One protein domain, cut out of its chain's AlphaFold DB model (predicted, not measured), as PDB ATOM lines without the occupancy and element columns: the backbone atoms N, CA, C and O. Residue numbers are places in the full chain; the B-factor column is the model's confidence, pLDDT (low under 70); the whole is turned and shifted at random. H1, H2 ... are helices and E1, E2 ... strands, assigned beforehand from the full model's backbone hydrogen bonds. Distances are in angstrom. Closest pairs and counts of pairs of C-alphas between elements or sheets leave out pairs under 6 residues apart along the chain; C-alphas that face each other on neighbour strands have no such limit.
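What this domain is: This is residues 484 to 593 of the 718 residues of an uncharacterized protein of Hyaloscypha variabilis F (UniProt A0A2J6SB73). With little regular structure, this loop-rich body holds a small sheet, E2 E1 E3, with H2 toward one end and H3 and H4 at the other. The 110 printed residues hold 41 in named elements, ordered H1 E1 E2 H2 E3 H3 H4, class mixed. The sheet is antiparallel; the whole is compact, radius of gyration of the C-alphas 14.9 A, spans 45 by 31 by 19 A.

Where its parts are: E1, residues 500 to 504, runs 13.3 A from C-alpha 500 at (155.242, 161.312, 181.289). E2 is 520 to 522, E3 556 to 558, H1 489 to 492, H2 543 to 547. H3, 568 to 578, spans 15.1 A; H4, 583 to 592, spans 14.6 A to (150.057, 140.480, 185.876).

How they stand to each other: E1 and E2, a hairpin, have N 502 and O 520 at 2.9 A; E1 and E3 have N 503 and O 557 at 3.0 A. H3 and H4 are close but not clearly touching, closest C-alphas Phe 578 and Lys 586, 7.0 A. Every O i to N i+4 pair is within hydrogen-bond range in H2, H3 and H4; H1 is too short for one.

The domain as a whole: The printed part has no cut. Links E1 to E2 and E2 to H2 are long. Residues 497, 552 and 553 have pLDDT under 70.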
ATOM      1  N   GLU A 484     165.136 143.539 177.163       85.19
ATOM      2  CA  GLU A 484     164.179 142.600 176.571       85.19
ATOM      3  C   GLU A 484     162.778 142.690 177.184       85.19
ATOM      4  O   GLU A 484     161.806 142.288 176.558       85.19
ATOM      5  N   THR A 485     162.657 143.247 178.390       91.25
ATOM      6  CA  THR A 485     161.371 143.474 179.068       91.25
ATOM      7  C   THR A 485     160.775 144.850 178.803       91.25
ATOM      8  O   THR A 485     159.692 145.151 179.309       91.25
ATOM      9  N   ILE A 486     161.457 145.692 178.024       93.00
ATOM     10  CA  ILE A 486     160.997 147.025 177.640       93.00
ATOM     11  C   ILE A 486     160.639 147.035 176.164       93.00
ATOM     12  O   ILE A 486     161.302 146.412 175.341       93.00
ATOM     13  N   ARG A 487     159.543 147.721 175.848       93.00
ATOM     14  CA  ARG A 487     159.076 147.906 174.475       93.00
ATOM     15  C   ARG A 487     160.097 148.698 173.676       93.00
ATOM     16  O   ARG A 487     160.751 149.593 174.219       93.00
ATOM     17  N   ASP A 488     160.192 148.398 172.387       89.38
ATOM     18  CA  ASP A 488     160.906 149.291 171.487       89.38
ATOM     19  C   ASP A 488     160.185 150.655 171.489       89.38
ATOM     20  O   ASP A 488     158.948 150.686 171.540       89.38
ATOM     21  N   PRO A 489     160.904 151.792 171.475       86.69
ATOM     22  CA  PRO A 489     160.278 153.106 171.356       86.69
ATOM     23  C   PRO A 489     159.266 153.190 170.206       86.69
ATOM     24  O   PRO A 489     158.199 153.770 170.393       86.69
ATOM     25  N   LYS A 490     159.537 152.523 169.074       86.75
ATOM     26  CA  LYS A 490     158.638 152.483 167.909       86.75
ATOM     27  C   LYS A 490     157.303 151.803 168.211       86.75
ATOM     28  O   LYS A 490     156.268 152.239 167.723       86.75
ATOM     29  N   ASP A 491     157.300 150.787 169.076       86.56
ATOM     30  CA  ASP A 491     156.074 150.097 169.505       86.56
ATOM     31  C   ASP A 491     155.214 150.958 170.448       86.56
ATOM     32  O   ASP A 491     154.072 150.602 170.768       86.56
ATOM     33  N   CYS A 492     155.772 152.064 170.951       86.38
ATOM     34  CA  CYS A 492     155.097 153.000 171.844       86.38
ATOM     35  C   CYS A 492     154.517 154.210 171.096       86.38
ATOM     36  O   CYS A 492     153.599 154.844 171.626       86.38
ATOM     37  N   GLU A 493     155.025 154.533 169.904       80.56
ATOM     38  CA  GLU A 493     154.609 155.706 169.128       80.56
ATOM     39  C   GLU A 493     153.099 155.687 168.832       80.56
ATOM     40  O   GLU A 493     152.524 154.678 168.422       80.56
ATOM     41  N   GLY A 494     152.418 156.796 169.141       79.81
ATOM     42  CA  GLY A 494     150.973 156.974 168.928       79.81
ATOM     43  C   GLY A 494     150.042 156.231 169.901       79.81
ATOM     44  O   GLY A 494     148.860 156.557 169.956       79.81
ATOM     45  N   LYS A 495     150.544 155.275 170.698       81.81
ATOM     46  CA  LYS A 495     149.738 154.505 171.674       81.81
ATOM     47  C   LYS A 495     150.079 154.811 173.132       81.81
ATOM     48  O   LYS A 495     149.195 154.813 173.980       81.81
ATOM     49  N   LEU A 496     151.366 155.001 173.428       83.62
ATOM     50  CA  LEU A 496     151.915 155.105 174.790       83.62
ATOM     51  C   LEU A 496     153.022 156.170 174.914       83.62
ATOM     52  O   LEU A 496     153.404 156.530 176.025       83.62
ATOM     53  N   SER A 497     153.576 156.670 173.803       64.69
ATOM     54  CA  SER A 497     154.700 157.622 173.777       64.69
ATOM     55  C   SER A 497     154.267 159.076 174.013       64.69
ATOM     56  O   SER A 497     154.666 159.986 173.287       64.69
ATOM     57  N   GLN A 498     153.426 159.316 175.013       82.94
ATOM     58  CA  GLN A 498     153.209 160.679 175.490       82.94
ATOM     59  C   GLN A 498     154.247 161.000 176.563       82.94
ATOM     60  O   GLN A 498     154.575 160.111 177.353       82.94
ATOM     61  N   PRO A 499     154.772 162.235 176.623       93.75
ATOM     62  CA  PRO A 499     155.640 162.640 177.713       93.75
ATOM     63  C   PRO A 499     155.000 162.318 179.066       93.75
ATOM     64  O   PRO A 499     153.839 162.645 179.307       93.75
ATOM     65  N   VAL A 500     155.748 161.663 179.956       96.25
ATOM     66  CA  VAL A 500     155.242 161.312 181.289       96.25
ATOM     67  C   VAL A 500     155.764 162.325 182.291       96.25
ATOM     68  O   VAL A 500     156.967 162.409 182.546       96.25
ATOM     69  N   GLU A 501     154.847 163.073 182.898       97.56
ATOM     70  CA  GLU A 501     155.151 163.870 184.078       97.56
ATOM     71  C   GLU A 501     155.206 162.979 185.316       97.56
ATOM     72  O   GLU A 501     154.309 162.178 185.593       97.56
ATOM     73  N   SER A 502     156.263 163.143 186.101       97.62
ATOM     74  CA  SER A 502     156.458 162.403 187.340       97.62
ATOM     75  C   SER A 502     156.962 163.308 188.455       97.62
ATOM     76  O   SER A 502     157.612 164.326 188.221       97.62
ATOM     77  N   TRP A 503     156.691 162.920 189.693       97.75
ATOM     78  CA  TRP A 503     157.152 163.635 190.881       97.75
ATOM     79  C   TRP A 503     157.798 162.689 191.885       97.75
ATOM     80  O   TRP A 503     157.653 161.466 191.807       97.75
ATOM     81  N   CYS A 504     158.533 163.243 192.845       96.69
ATOM     82  CA  CYS A 504     159.117 162.473 193.932       96.69
ATOM     83  C   CYS A 504     158.001 161.798 194.736       96.69
ATOM     84  O   CYS A 504     157.138 162.481 195.271       96.69
ATOM     85  N   ILE A 505     158.047 160.476 194.918       95.88
ATOM     86  CA  ILE A 505     157.015 159.762 195.689       95.88
ATOM     87  C   ILE A 505     156.877 160.248 197.144       95.88
ATOM     88  O   ILE A 505     155.844 160.047 197.775       95.88
ATOM     89  N   ILE A 506     157.938 160.842 197.693       95.00
ATOM     90  CA  ILE A 506     157.968 161.341 199.069       95.00
ATOM     91  C   ILE A 506     157.401 162.761 199.133       95.00
ATOM     92  O   ILE A 506     156.549 163.030 199.970       95.00
ATOM     93  N   CYS A 507     157.876 163.659 198.265       95.88
ATOM     94  CA  CYS A 507     157.506 165.077 198.308       95.88
ATOM     95  C   CYS A 507     156.219 165.393 197.531       95.88
ATOM     96  O   CYS A 507     155.588 166.402 197.822       95.88
ATOM     97  N   LYS A 508     155.844 164.547 196.562       95.69
ATOM     98  CA  LYS A 508     154.688 164.697 195.667       95.69
ATOM     99  C   LYS A 508     154.632 166.092 195.032       95.69
ATOM    100  O   LYS A 508     155.596 166.471 194.367       95.69
ATOM    101  N   GLU A 509     153.568 166.855 195.257       96.56
ATOM    102  CA  GLU A 509     153.371 168.230 194.783       96.56
ATOM    103  C   GLU A 509     154.515 169.159 195.221       96.56
ATOM    104  O   GLU A 509     154.900 170.059 194.483       96.56
ATOM    105  N   ASN A 510     155.127 168.884 196.377       96.75
ATOM    106  CA  ASN A 510     156.267 169.627 196.921       96.75
ATOM    107  C   ASN A 510     157.612 169.125 196.378       96.75
ATOM    108  O   ASN A 510     158.651 169.282 197.019       96.75
ATOM    109  N   THR A 511     157.635 168.416 195.254       96.88
ATOM    110  CA  THR A 511     158.898 168.055 194.606       96.88
ATOM    111  C   THR A 511     159.598 169.329 194.154       96.88
ATOM    112  O   THR A 511     158.967 170.205 193.584       96.88
ATOM    113  N   GLN A 512     160.906 169.422 194.379       97.12
ATOM    114  CA  GLN A 512     161.711 170.525 193.864       97.12
ATOM    115  C   GLN A 512     162.879 169.948 193.071       97.12
ATOM    116  O   GLN A 512     163.609 169.086 193.564       97.12
ATOM    117  N   LEU A 513     163.028 170.380 191.826       95.12
ATOM    118  CA  LEU A 513     164.096 169.987 190.911       95.12
ATOM    119  C   LEU A 513     164.968 171.198 190.572       95.12
ATOM    120  O   LEU A 513     164.664 172.332 190.932       95.12
ATOM    121  N   LEU A 514     166.056 170.961 189.837       90.56
ATOM    122  CA  LEU A 514     166.861 172.044 189.272       90.56
ATOM    123  C   LEU A 514     166.018 172.919 188.327       90.56
ATOM    124  O   LEU A 514     165.328 172.391 187.443       90.56
ATOM    125  N   GLY A 515     166.137 174.238 188.509       92.00
ATOM    126  CA  GLY A 515     165.394 175.258 187.763       92.00
ATOM    127  C   GLY A 515     163.955 175.445 188.248       92.00
ATOM    128  O   GLY A 515     163.074 175.611 187.415       92.00
ATOM    129  N   ASP A 516     163.710 175.302 189.556       92.38
ATOM    130  CA  ASP A 516     162.413 175.515 190.226       92.38
ATOM    131  C   ASP A 516     161.234 174.690 189.685       92.38
ATOM    132  O   ASP A 516     160.068 174.937 189.987       92.38
ATOM    133  N   ARG A 517     161.530 173.634 188.923       95.62
ATOM    134  CA  ARG A 517     160.516 172.708 188.422       95.62
ATOM    135  C   ARG A 517     160.003 171.821 189.548       95.62
ATOM    136  O   ARG A 517     160.787 171.238 190.299       95.62
ATOM    137  N   THR A 518     158.689 171.633 189.589       96.69
ATOM    138  CA  THR A 518     158.027 170.733 190.544       96.69
ATOM    139  C   THR A 518     157.718 169.354 189.966       96.69
ATOM    140  O   THR A 518     157.365 168.429 190.693       96.69
ATOM    141  N   ARG A 519     157.901 169.175 188.654       97.00
ATOM    142  CA  ARG A 519     157.647 167.919 187.939       97.00
ATOM    143  C   ARG A 519     158.819 167.572 187.032       97.00
ATOM    144  O   ARG A 519     159.441 168.443 186.424       97.00
ATOM    145  N   TYR A 520     159.136 166.286 186.961       96.38
ATOM    146  CA  TYR A 520     160.089 165.731 186.011       96.38
ATOM    147  C   TYR A 520     159.329 165.270 184.772       96.38
ATOM    148  O   TYR A 520     158.562 164.309 184.848       96.38
ATOM    149  N   LEU A 521     159.553 165.962 183.657       96.38
ATOM    150  CA  LEU A 521     159.019 165.597 182.351       96.38
ATOM    151  C   LEU A 521     159.979 164.625 181.663       96.38
ATOM    152  O   LEU A 521     161.148 164.950 181.443       96.38
ATOM    153  N   GLU A 522     159.488 163.438 181.331       94.94
ATOM    154  CA  GLU A 522     160.215 162.470 180.521       94.94
ATOM    155  C   GLU A 522     159.632 162.425 179.113       94.94
ATOM    156  O   GLU A 522     158.564 161.859 178.906       94.94
ATOM    157  N   GLU A 523     160.348 163.003 178.149       93.00
ATOM    158  CA  GLU A 523     159.911 163.081 176.747       93.00
ATOM    159  C   GLU A 523     159.845 161.708 176.067       93.00
ATOM    160  O   GLU A 523     158.983 161.469 175.230       93.00
ATOM    161  N   VAL A 524     160.732 160.789 176.460       90.94
ATOM    162  CA  VAL A 524     160.810 159.428 175.911       90.94
ATOM    163  C   VAL A 524     160.625 158.418 177.048       90.94
ATOM    164  O   VAL A 524     161.609 157.843 177.536       90.94
ATOM    165  N   PRO A 525     159.383 158.242 177.544       94.38
ATOM    166  CA  PRO A 525     159.094 157.288 178.604       94.38
ATOM    167  C   PRO A 525     159.408 155.862 178.162       94.38
ATOM    168  O   PRO A 525     159.283 155.496 176.994       94.38
ATOM    169  N   ARG A 526     159.786 155.024 179.125       94.44
ATOM    170  CA  ARG A 526     160.010 153.593 178.890       94.44
ATOM    171  C   ARG A 526     158.860 152.785 179.450       94.44
ATOM    172  O   ARG A 526     158.466 152.994 180.598       94.44
ATOM    173  N   TRP A 527     158.410 151.813 178.671       96.00
ATOM    174  CA  TRP A 527     157.254 150.982 178.982       96.00
ATOM    175  C   TRP A 527     157.625 149.507 178.952       96.00
ATOM    176  O   TRP A 527     158.375 149.071 178.082       96.00
ATOM    177  N   THR A 528     157.097 148.720 179.885       96.12
ATOM    178  CA  THR A 528     157.286 147.265 179.862       96.12
ATOM    179  C   THR A 528     156.542 146.605 178.702       96.12
ATOM    180  O   THR A 528     155.493 147.085 178.274       96.12
ATOM    181  N   ILE A 529     157.035 145.455 178.235       95.06
ATOM    182  CA  ILE A 529     156.391 144.664 177.169       95.06
ATOM    183  C   ILE A 529     155.020 144.096 177.573       95.06
ATOM    184  O   ILE A 529     154.170 143.922 176.704       95.06
ATOM    185  N   GLY A 530     154.767 143.883 178.870       91.94
ATOM    186  CA  GLY A 530     153.512 143.304 179.361       91.94
ATOM    187  C   GLY A 530     152.254 144.140 179.113       91.94
ATOM    188  O   GLY A 530     152.338 145.338 178.847       91.94
ATOM    189  N   GLY A 531     151.092 143.486 179.183       91.19
ATOM    190  CA  GLY A 531     149.765 144.094 179.042       91.19
ATOM    191  C   GLY A 531     148.992 144.082 180.373       91.19
ATOM    192  O   GLY A 531     148.785 142.996 180.907       91.19
ATOM    193  N   PRO A 532     148.566 145.235 180.927       92.94
ATOM    194  CA  PRO A 532     148.823 146.584 180.431       92.94
ATOM    195  C   PRO A 532     150.308 146.996 180.584       92.94
ATOM    196  O   PRO A 532     150.968 146.573 181.542       92.94
ATOM    197  N   PRO A 533     150.838 147.843 179.678       95.12
ATOM    198  CA  PRO A 533     152.207 148.358 179.751       95.12
ATOM    199  C   PRO A 533     152.406 149.215 180.995       95.12
ATOM    200  O   PRO A 533     151.561 150.049 181.305       95.12
ATOM    201  N   LYS A 534     153.540 149.061 181.686       96.75
ATOM    202  CA  LYS A 534     153.864 149.811 182.906       96.75
ATOM    203  C   LYS A 534     155.043 150.747 182.665       96.75
ATOM    204  O   LYS A 534     156.071 150.327 182.134       96.75
ATOM    205  N   TYR A 535     154.910 152.000 183.086       96.56
ATOM    206  CA  TYR A 535     155.964 153.010 183.010       96.56
ATOM    207  C   TYR A 535     157.133 152.665 183.945       96.56
ATOM    208  O   TYR A 535     156.940 152.383 185.131       96.56
ATOM    209  N   VAL A 536     158.364 152.711 183.437       95.56
ATOM    210  CA  VAL A 536     159.575 152.414 184.217       95.56
ATOM    211  C   VAL A 536     160.047 153.654 184.967       95.56
ATOM    212  O   VAL A 536     160.694 154.538 184.404       95.56
ATOM    213  N   GLU A 537     159.819 153.657 186.274       95.62
ATOM    214  CA  GLU A 537     160.091 154.801 187.145       95.62
ATOM    215  C   GLU A 537     161.546 155.286 187.108       95.62
ATOM    216  O   GLU A 537     162.511 154.503 187.151       95.62
ATOM    217  N   ARG A 538     161.704 156.613 187.126       93.00
ATOM    218  CA  ARG A 538     163.000 157.298 187.165       93.00
ATOM    219  C   ARG A 538     163.420 157.660 188.588       93.00
ATOM    220  O   ARG A 538     162.692 157.480 189.564       93.00
ATOM    221  N   ARG A 539     164.659 158.140 188.708       92.56
ATOM    222  CA  ARG A 539     165.229 158.666 189.959       92.56
ATOM    223  C   ARG A 539     166.029 159.951 189.728       92.56
ATOM    224  O   ARG A 539     167.235 159.961 189.987       92.56
ATOM    225  N   PRO A 540     165.411 161.015 189.193       91.75
ATOM    226  CA  PRO A 540     166.025 162.331 189.258       91.75
ATOM    227  C   PRO A 540     166.216 162.758 190.726       91.75
ATOM    228  O   PRO A 540     165.661 162.172 191.660       91.75
ATOM    229  N   MET A 541     167.054 163.768 190.938       92.12
ATOM    230  CA  MET A 541     167.361 164.285 192.269       92.12
ATOM    231  C   MET A 541     166.282 165.280 192.707       92.12
ATOM    232  O   MET A 541     166.155 166.338 192.102       92.12
ATOM    233  N   CYS A 542     165.528 164.951 193.759       95.38
ATOM    234  CA  CYS A 542     164.638 165.899 194.432       95.38
ATOM    235  C   CYS A 542     165.436 166.715 195.460       95.38
ATOM    236  O   CYS A 542     165.986 166.137 196.403       95.38
ATOM    237  N   LEU A 543     165.481 168.035 195.286       93.88
ATOM    238  CA  LEU A 543     166.210 168.981 196.133       93.88
ATOM    239  C   LEU A 543     165.654 169.020 197.561       93.88
ATOM    240  O   LEU A 543     166.442 169.055 198.497       93.88
ATOM    241  N   ASN A 544     164.336 168.869 197.743       95.12
ATOM    242  CA  ASN A 544     163.726 168.766 199.077       95.12
ATOM    243  C   ASN A 544     164.139 167.485 199.816       95.12
ATOM    244  O   ASN A 544     164.554 167.515 200.969       95.12
ATOM    245  N   CYS A 545     164.140 166.334 199.138       93.06
ATOM    246  CA  CYS A 545     164.693 165.119 199.745       93.06
ATOM    247  C   CYS A 545     166.189 165.265 200.049       93.06
ATOM    248  O   CYS A 545     166.675 164.703 201.027       93.06
ATOM    249  N   GLN A 546     166.938 165.970 199.201       90.81
ATOM    250  CA  GLN A 546     168.366 166.186 199.400       90.81
ATOM    251  C   GLN A 546     168.654 167.105 200.595       90.81
ATOM    252  O   GLN A 546     169.553 166.777 201.371       90.81
ATOM    253  N   SER A 547     167.916 168.208 200.753       91.00
ATOM    254  CA  SER A 547     168.065 169.151 201.869       91.00
ATOM    255  C   SER A 547     167.727 168.498 203.210       91.00
ATOM    256  O   SER A 547     168.429 168.713 204.191       91.00
ATOM    257  N   GLU A 548     166.754 167.588 203.225       91.38
ATOM    258  CA  GLU A 548     166.415 166.764 204.389       91.38
ATOM    259  C   GLU A 548     167.378 165.579 204.632       91.38
ATOM    260  O   GLU A 548     167.113 164.710 205.463       91.38
ATOM    261  N   GLY A 549     168.487 165.476 203.892       87.38
ATOM    262  CA  GLY A 549     169.476 164.413 204.097       87.38
ATOM    263  C   GLY A 549     169.031 163.027 203.611       87.38
ATOM    264  O   GLY A 549     169.602 162.014 204.016       87.38
ATOM    265  N   ARG A 550     168.060 162.961 202.691       84.50
ATOM    266  CA  ARG A 550     167.547 161.730 202.054       84.50
ATOM    267  C   ARG A 550     167.968 161.567 200.572       84.50
ATOM    268  O   ARG A 550     167.155 161.084 199.771       84.50
ATOM    269  N   PRO A 551     169.193 161.937 200.130       72.88
ATOM    270  CA  PRO A 551     169.537 161.940 198.709       72.88
ATOM    271  C   PRO A 551     169.534 160.525 198.104       72.88
ATOM    272  O   PRO A 551     170.110 159.588 198.650       72.88
ATOM    273  N   GLY A 552     168.905 160.374 196.933       68.81
ATOM    274  CA  GLY A 552     169.023 159.180 196.081       68.81
ATOM    275  C   GLY A 552     168.102 157.995 196.407       68.81
ATOM    276  O   GLY A 552     168.196 156.957 195.746       68.81
ATOM    277  N   THR A 553     167.204 158.123 197.388       69.38
ATOM    278  CA  THR A 553     166.271 157.039 197.760       69.38
ATOM    279  C   THR A 553     164.898 157.166 197.109       69.38
ATOM    280  O   THR A 553     164.258 156.149 196.829       69.38
ATOM    281  N   ALA A 554     164.450 158.392 196.838       84.50
ATOM    282  CA  ALA A 554     163.125 158.622 196.296       84.50
ATOM    283  C   ALA A 554     163.043 158.229 194.816       84.50
ATOM    284  O   ALA A 554     163.873 158.612 193.989       84.50
ATOM    285  N   ARG A 555     162.018 157.446 194.494       93.44
ATOM    286  CA  ARG A 555     161.618 157.129 193.120       93.44
ATOM    287  C   ARG A 555     160.604 158.153 192.633       93.44
ATOM    288  O   ARG A 555     159.857 158.699 193.447       93.44
ATOM    289  N   PHE A 556     160.604 158.400 191.331       96.31
ATOM    290  CA  PHE A 556     159.651 159.292 190.696       96.31
ATOM    291  C   PHE A 556     158.523 158.472 190.085       96.31
ATOM    292  O   PHE A 556     158.775 157.577 189.278       96.31
ATOM    293  N   VAL A 557     157.300 158.746 190.530       96.56
ATOM    294  CA  VAL A 557     156.081 158.067 190.075       96.56
ATOM    295  C   VAL A 557     155.274 159.009 189.181       96.56
ATOM    296  O   VAL A 557     155.360 160.222 189.397       96.56
ATOM    297  N   PRO A 558     154.511 158.490 188.200       97.19
ATOM    298  CA  PRO A 558     153.654 159.319 187.359       97.19
ATOM    299  C   PRO A 558     152.702 160.178 188.194       97.19
ATOM    300  O   PRO A 558     152.135 159.683 189.174       97.19
ATOM    301  N   VAL A 559     152.540 161.441 187.794       96.31
ATOM    302  CA  VAL A 559     151.544 162.358 188.375       96.31
ATOM    303  C   VAL A 559     150.136 161.857 188.055       96.31
ATOM    304  O   VAL A 559     149.290 161.788 188.942       96.31
ATOM    305  N   ASP A 560     149.909 161.425 186.812       95.38
ATOM    306  CA  ASP A 560     148.655 160.803 186.400       95.38
ATOM    307  C   ASP A 560     148.442 159.472 187.140       95.38
ATOM    308  O   ASP A 560     149.229 158.520 187.035       95.38
ATOM    309  N   ALA A 561     147.356 159.403 187.914       93.25
ATOM    310  CA  ALA A 561     146.967 158.233 188.687       93.25
ATOM    311  C   ALA A 561     146.645 157.016 187.801       93.25
ATOM    312  O   ALA A 561     146.896 155.891 188.244       93.25
ATOM    313  N   THR A 562     146.204 157.224 186.560       94.06
ATOM    314  CA  THR A 562     145.827 156.165 185.614       94.06
ATOM    315  C   THR A 562     147.026 155.449 185.000       94.06
ATOM    316  O   THR A 562     146.906 154.284 184.633       94.06
ATOM    317  N   ILE A 563     148.207 156.083 184.959       95.00
ATOM    318  CA  ILE A 563     149.416 155.470 184.399       95.00
ATOM    319  C   ILE A 563     149.973 154.424 185.381       95.00
ATOM    320  O   ILE A 563     150.478 154.801 186.453       95.00
ATOM    321  N   PRO A 564     149.937 153.117 185.055       95.88
ATOM    322  CA  PRO A 564     150.575 152.098 185.874       95.88
ATOM    323  C   PRO A 564     152.098 152.241 185.780       95.88
ATOM    324  O   PRO A 564     152.650 152.453 184.702       95.88
ATOM    325  N   SER A 565     152.810 152.098 186.898       96.38
ATOM    326  CA  SER A 565     154.275 152.183 186.922       96.38
ATOM    327  C   SER A 565     154.918 150.974 187.585       96.38
ATOM    328  O   SER A 565     154.295 150.277 188.387       96.38
ATOM    329  N   ILE A 566     156.183 150.721 187.256       95.88
ATOM    330  CA  ILE A 566     157.006 149.686 187.868       95.88
ATOM    331  C   ILE A 566     158.366 150.249 188.277       95.88
ATOM    332  O   ILE A 566     159.050 150.969 187.547       95.88
ATOM    333  N   TYR A 567     158.782 149.896 189.486       92.19
ATOM    334  CA  TYR A 567     160.057 150.316 190.035       92.19
ATOM    335  C   TYR A 567     161.214 149.514 189.429       92.19
ATOM    336  O   TYR A 567     161.205 148.283 189.447       92.19
ATOM    337  N   LYS A 568     162.289 150.198 189.011       89.56
ATOM    338  CA  LYS A 568     163.469 149.574 188.374       89.56
ATOM    339  C   LYS A 568     164.030 148.355 189.124       89.56
ATOM    340  O   LYS A 568     164.417 147.385 188.489       89.56
ATOM    341  N   LYS A 569     164.055 148.359 190.467       87.25
ATOM    342  CA  LYS A 569     164.562 147.212 191.256       87.25
ATOM    343  C   LYS A 569     163.682 145.968 191.096       87.25
ATOM    344  O   LYS A 569     164.198 144.857 191.114       87.25
ATOM    345  N   LYS A 570     162.367 146.159 190.972       89.75
ATOM    346  CA  LYS A 570     161.413 145.069 190.765       89.75
ATOM    347  C   LYS A 570     161.587 144.482 189.366       89.75
ATOM    348  O   LYS A 570     161.706 143.271 189.257       89.75
ATOM    349  N   LEU A 571     161.752 145.330 188.351       91.31
ATOM    350  CA  LEU A 571     162.067 144.892 186.990       91.31
ATOM    351  C   LEU A 571     163.388 144.103 186.923       91.31
ATOM    352  O   LEU A 571     163.422 143.012 186.375       91.31
ATOM    353  N   THR A 572     164.449 144.579 187.585       86.31
ATOM    354  CA  THR A 572     165.705 143.816 187.724       86.31
ATOM    355  C   THR A 572     165.500 142.471 188.428       86.31
ATOM    356  O   THR A 572     166.165 141.497 188.095       86.31
ATOM    357  N   SER A 573     164.598 142.395 189.411       83.94
ATOM    358  CA  SER A 573     164.275 141.131 190.078       83.94
ATOM    359  C   SER A 573     163.558 140.158 189.146       83.94
ATOM    360  O   SER A 573     163.831 138.965 189.225       83.94
ATOM    361  N   ILE A 574     162.656 140.656 188.297       86.81
ATOM    362  CA  ILE A 574     161.954 139.860 187.285       86.81
ATOM    363  C   ILE A 574     162.965 139.339 186.273       86.81
ATOM    364  O   ILE A 574     163.050 138.132 186.111       86.81
ATOM    365  N   GLU A 575     163.815 140.200 185.713       87.25
ATOM    366  CA  GLU A 575     164.839 139.775 184.751       87.25
ATOM    367  C   GLU A 575     165.800 138.746 185.349       87.25
ATOM    368  O   GLU A 575     166.082 137.716 184.756       87.25
ATOM    369  N   LYS A 576     166.241 138.952 186.592       77.81
ATOM    370  CA  LYS A 576     167.088 137.969 187.274       77.81
ATOM    371  C   LYS A 576     166.388 136.618 187.485       77.81
ATOM    372  O   LYS A 576     167.049 135.597 187.631       77.81
ATOM    373  N   THR A 577     165.066 136.617 187.602       74.12
ATOM    374  CA  THR A 577     164.289 135.405 187.900       74.12
ATOM    375  C   THR A 577     163.836 134.696 186.625       74.12
ATOM    376  O   THR A 577     163.790 133.472 186.610       74.12
ATOM    377  N   PHE A 578     163.532 135.459 185.577       81.25
ATOM    378  CA  PHE A 578     162.797 135.027 184.389       81.25
ATOM    379  C   PHE A 578     163.477 135.446 183.077       81.25
ATOM    380  O   PHE A 578     162.895 135.305 182.008       81.25
ATOM    381  N   GLY A 579     164.705 135.965 183.135       80.69
ATOM    382  CA  GLY A 579     165.437 136.475 181.974       80.69
ATOM    383  C   GLY A 579     165.743 135.419 180.911       80.69
ATOM    384  O   GLY A 579     165.937 135.770 179.756       80.69
ATOM    385  N   GLY A 580     165.723 134.133 181.270       74.56
ATOM    386  CA  GLY A 580     165.868 133.029 180.315       74.56
ATOM    387  C   GLY A 580     164.584 132.638 179.575       74.56
ATOM    388  O   GLY A 580     164.653 131.789 178.699       74.56
ATOM    389  N   LEU A 581     163.423 133.204 179.926       78.94
ATOM    390  CA  LEU A 581     162.145 132.833 179.306       78.94
ATOM    391  C   LEU A 581     161.925 133.523 177.956       78.94
ATOM    392  O   LEU A 581     162.474 134.592 177.691       78.94
ATOM    393  N   GLU A 582     161.054 132.947 177.128       82.19
ATOM    394  CA  GLU A 582     160.609 133.574 175.881       82.19
ATOM    395  C   GLU A 582     159.933 134.934 176.140       82.19
ATOM    396  O   GLU A 582     159.303 135.165 177.180       82.19
ATOM    397  N   LYS A 583     160.050 135.850 175.170       87.44
ATOM    398  CA  LYS A 583     159.564 137.236 175.282       87.44
ATOM    399  C   LYS A 583     158.073 137.317 175.627       87.44
ATOM    400  O   LYS A 583     157.693 138.153 176.445       87.44
ATOM    401  N   ASP A 584     157.250 136.439 175.060       85.25
ATOM    402  CA  ASP A 584     155.802 136.425 175.294       85.25
ATOM    403  C   ASP A 584     155.468 136.034 176.739       85.25
ATOM    404  O   ASP A 584     154.649 136.684 177.390       85.25
ATOM    405  N   VAL A 585     156.196 135.063 177.298       81.38
ATOM    406  CA  VAL A 585     156.061 134.668 178.707       81.38
ATOM    407  C   VAL A 585     156.519 135.804 179.623       81.38
ATOM    408  O   VAL A 585     155.835 136.142 180.590       81.38
ATOM    409  N   LYS A 586     157.638 136.477 179.302       89.44
ATOM    410  CA  LYS A 586     158.067 137.685 180.032       89.44
ATOM    411  C   LYS A 586     156.981 138.773 179.997       89.44
ATOM    412  O   LYS A 586     156.760 139.443 181.010       89.44
ATOM    413  N   ALA A 587     156.302 138.958 178.863       91.31
ATOM    414  CA  ALA A 587     155.212 139.920 178.727       91.31
ATOM    415  C   ALA A 587     154.012 139.564 179.610       91.31
ATOM    416  O   ALA A 587     153.481 140.452 180.278       91.31
ATOM    417  N   GLU A 588     153.631 138.291 179.688       85.38
ATOM    418  CA  GLU A 588     152.552 137.833 180.566       85.38
ATOM    419  C   GLU A 588     152.863 138.120 182.043       85.38
ATOM    420  O   GLU A 588     152.069 138.784 182.715       85.38
ATOM    421  N   ILE A 589     154.066 137.759 182.518       86.50
ATOM    422  CA  ILE A 589     154.532 138.064 183.888       86.50
ATOM    423  C   ILE A 589     154.422 139.557 184.172       86.50
ATOM    424  O   ILE A 589     153.898 139.981 185.202       86.50
ATOM    425  N   LEU A 590     154.932 140.380 183.256       92.25
ATOM    426  CA  LEU A 590     154.922 141.829 183.416       92.25
ATOM    427  C   LEU A 590     153.522 142.417 183.316       92.25
ATOM    428  O   LEU A 590     153.315 143.505 183.847       92.25
ATOM    429  N   GLY A 591     152.583 141.741 182.656       90.81
ATOM    430  CA  GLY A 591     151.177 142.121 182.589       90.81
ATOM    431  C   GLY A 591     150.487 141.961 183.937       90.81
ATOM    432  O   GLY A 591     149.903 142.922 184.447       90.81
ATOM    433  N   VAL A 592     150.669 140.803 184.575       87.12
ATOM    434  CA  VAL A 592     150.057 140.480 185.876       87.12
ATOM    435  C   VAL A 592     150.813 141.059 187.076       87.12
ATOM    436  O   VAL A 592     150.244 141.210 188.156       87.12
ATOM    437  N   GLU A 593     152.082 141.443 186.904       90.94
ATOM    438  CA  GLU A 593     152.874 142.024 187.985       90.94
ATOM    439  C   GLU A 593     152.228 143.304 188.533       90.94
ATOM    440  O   GLU A 593     151.813 144.188 187.780       90.94
TER     441      GLU A 593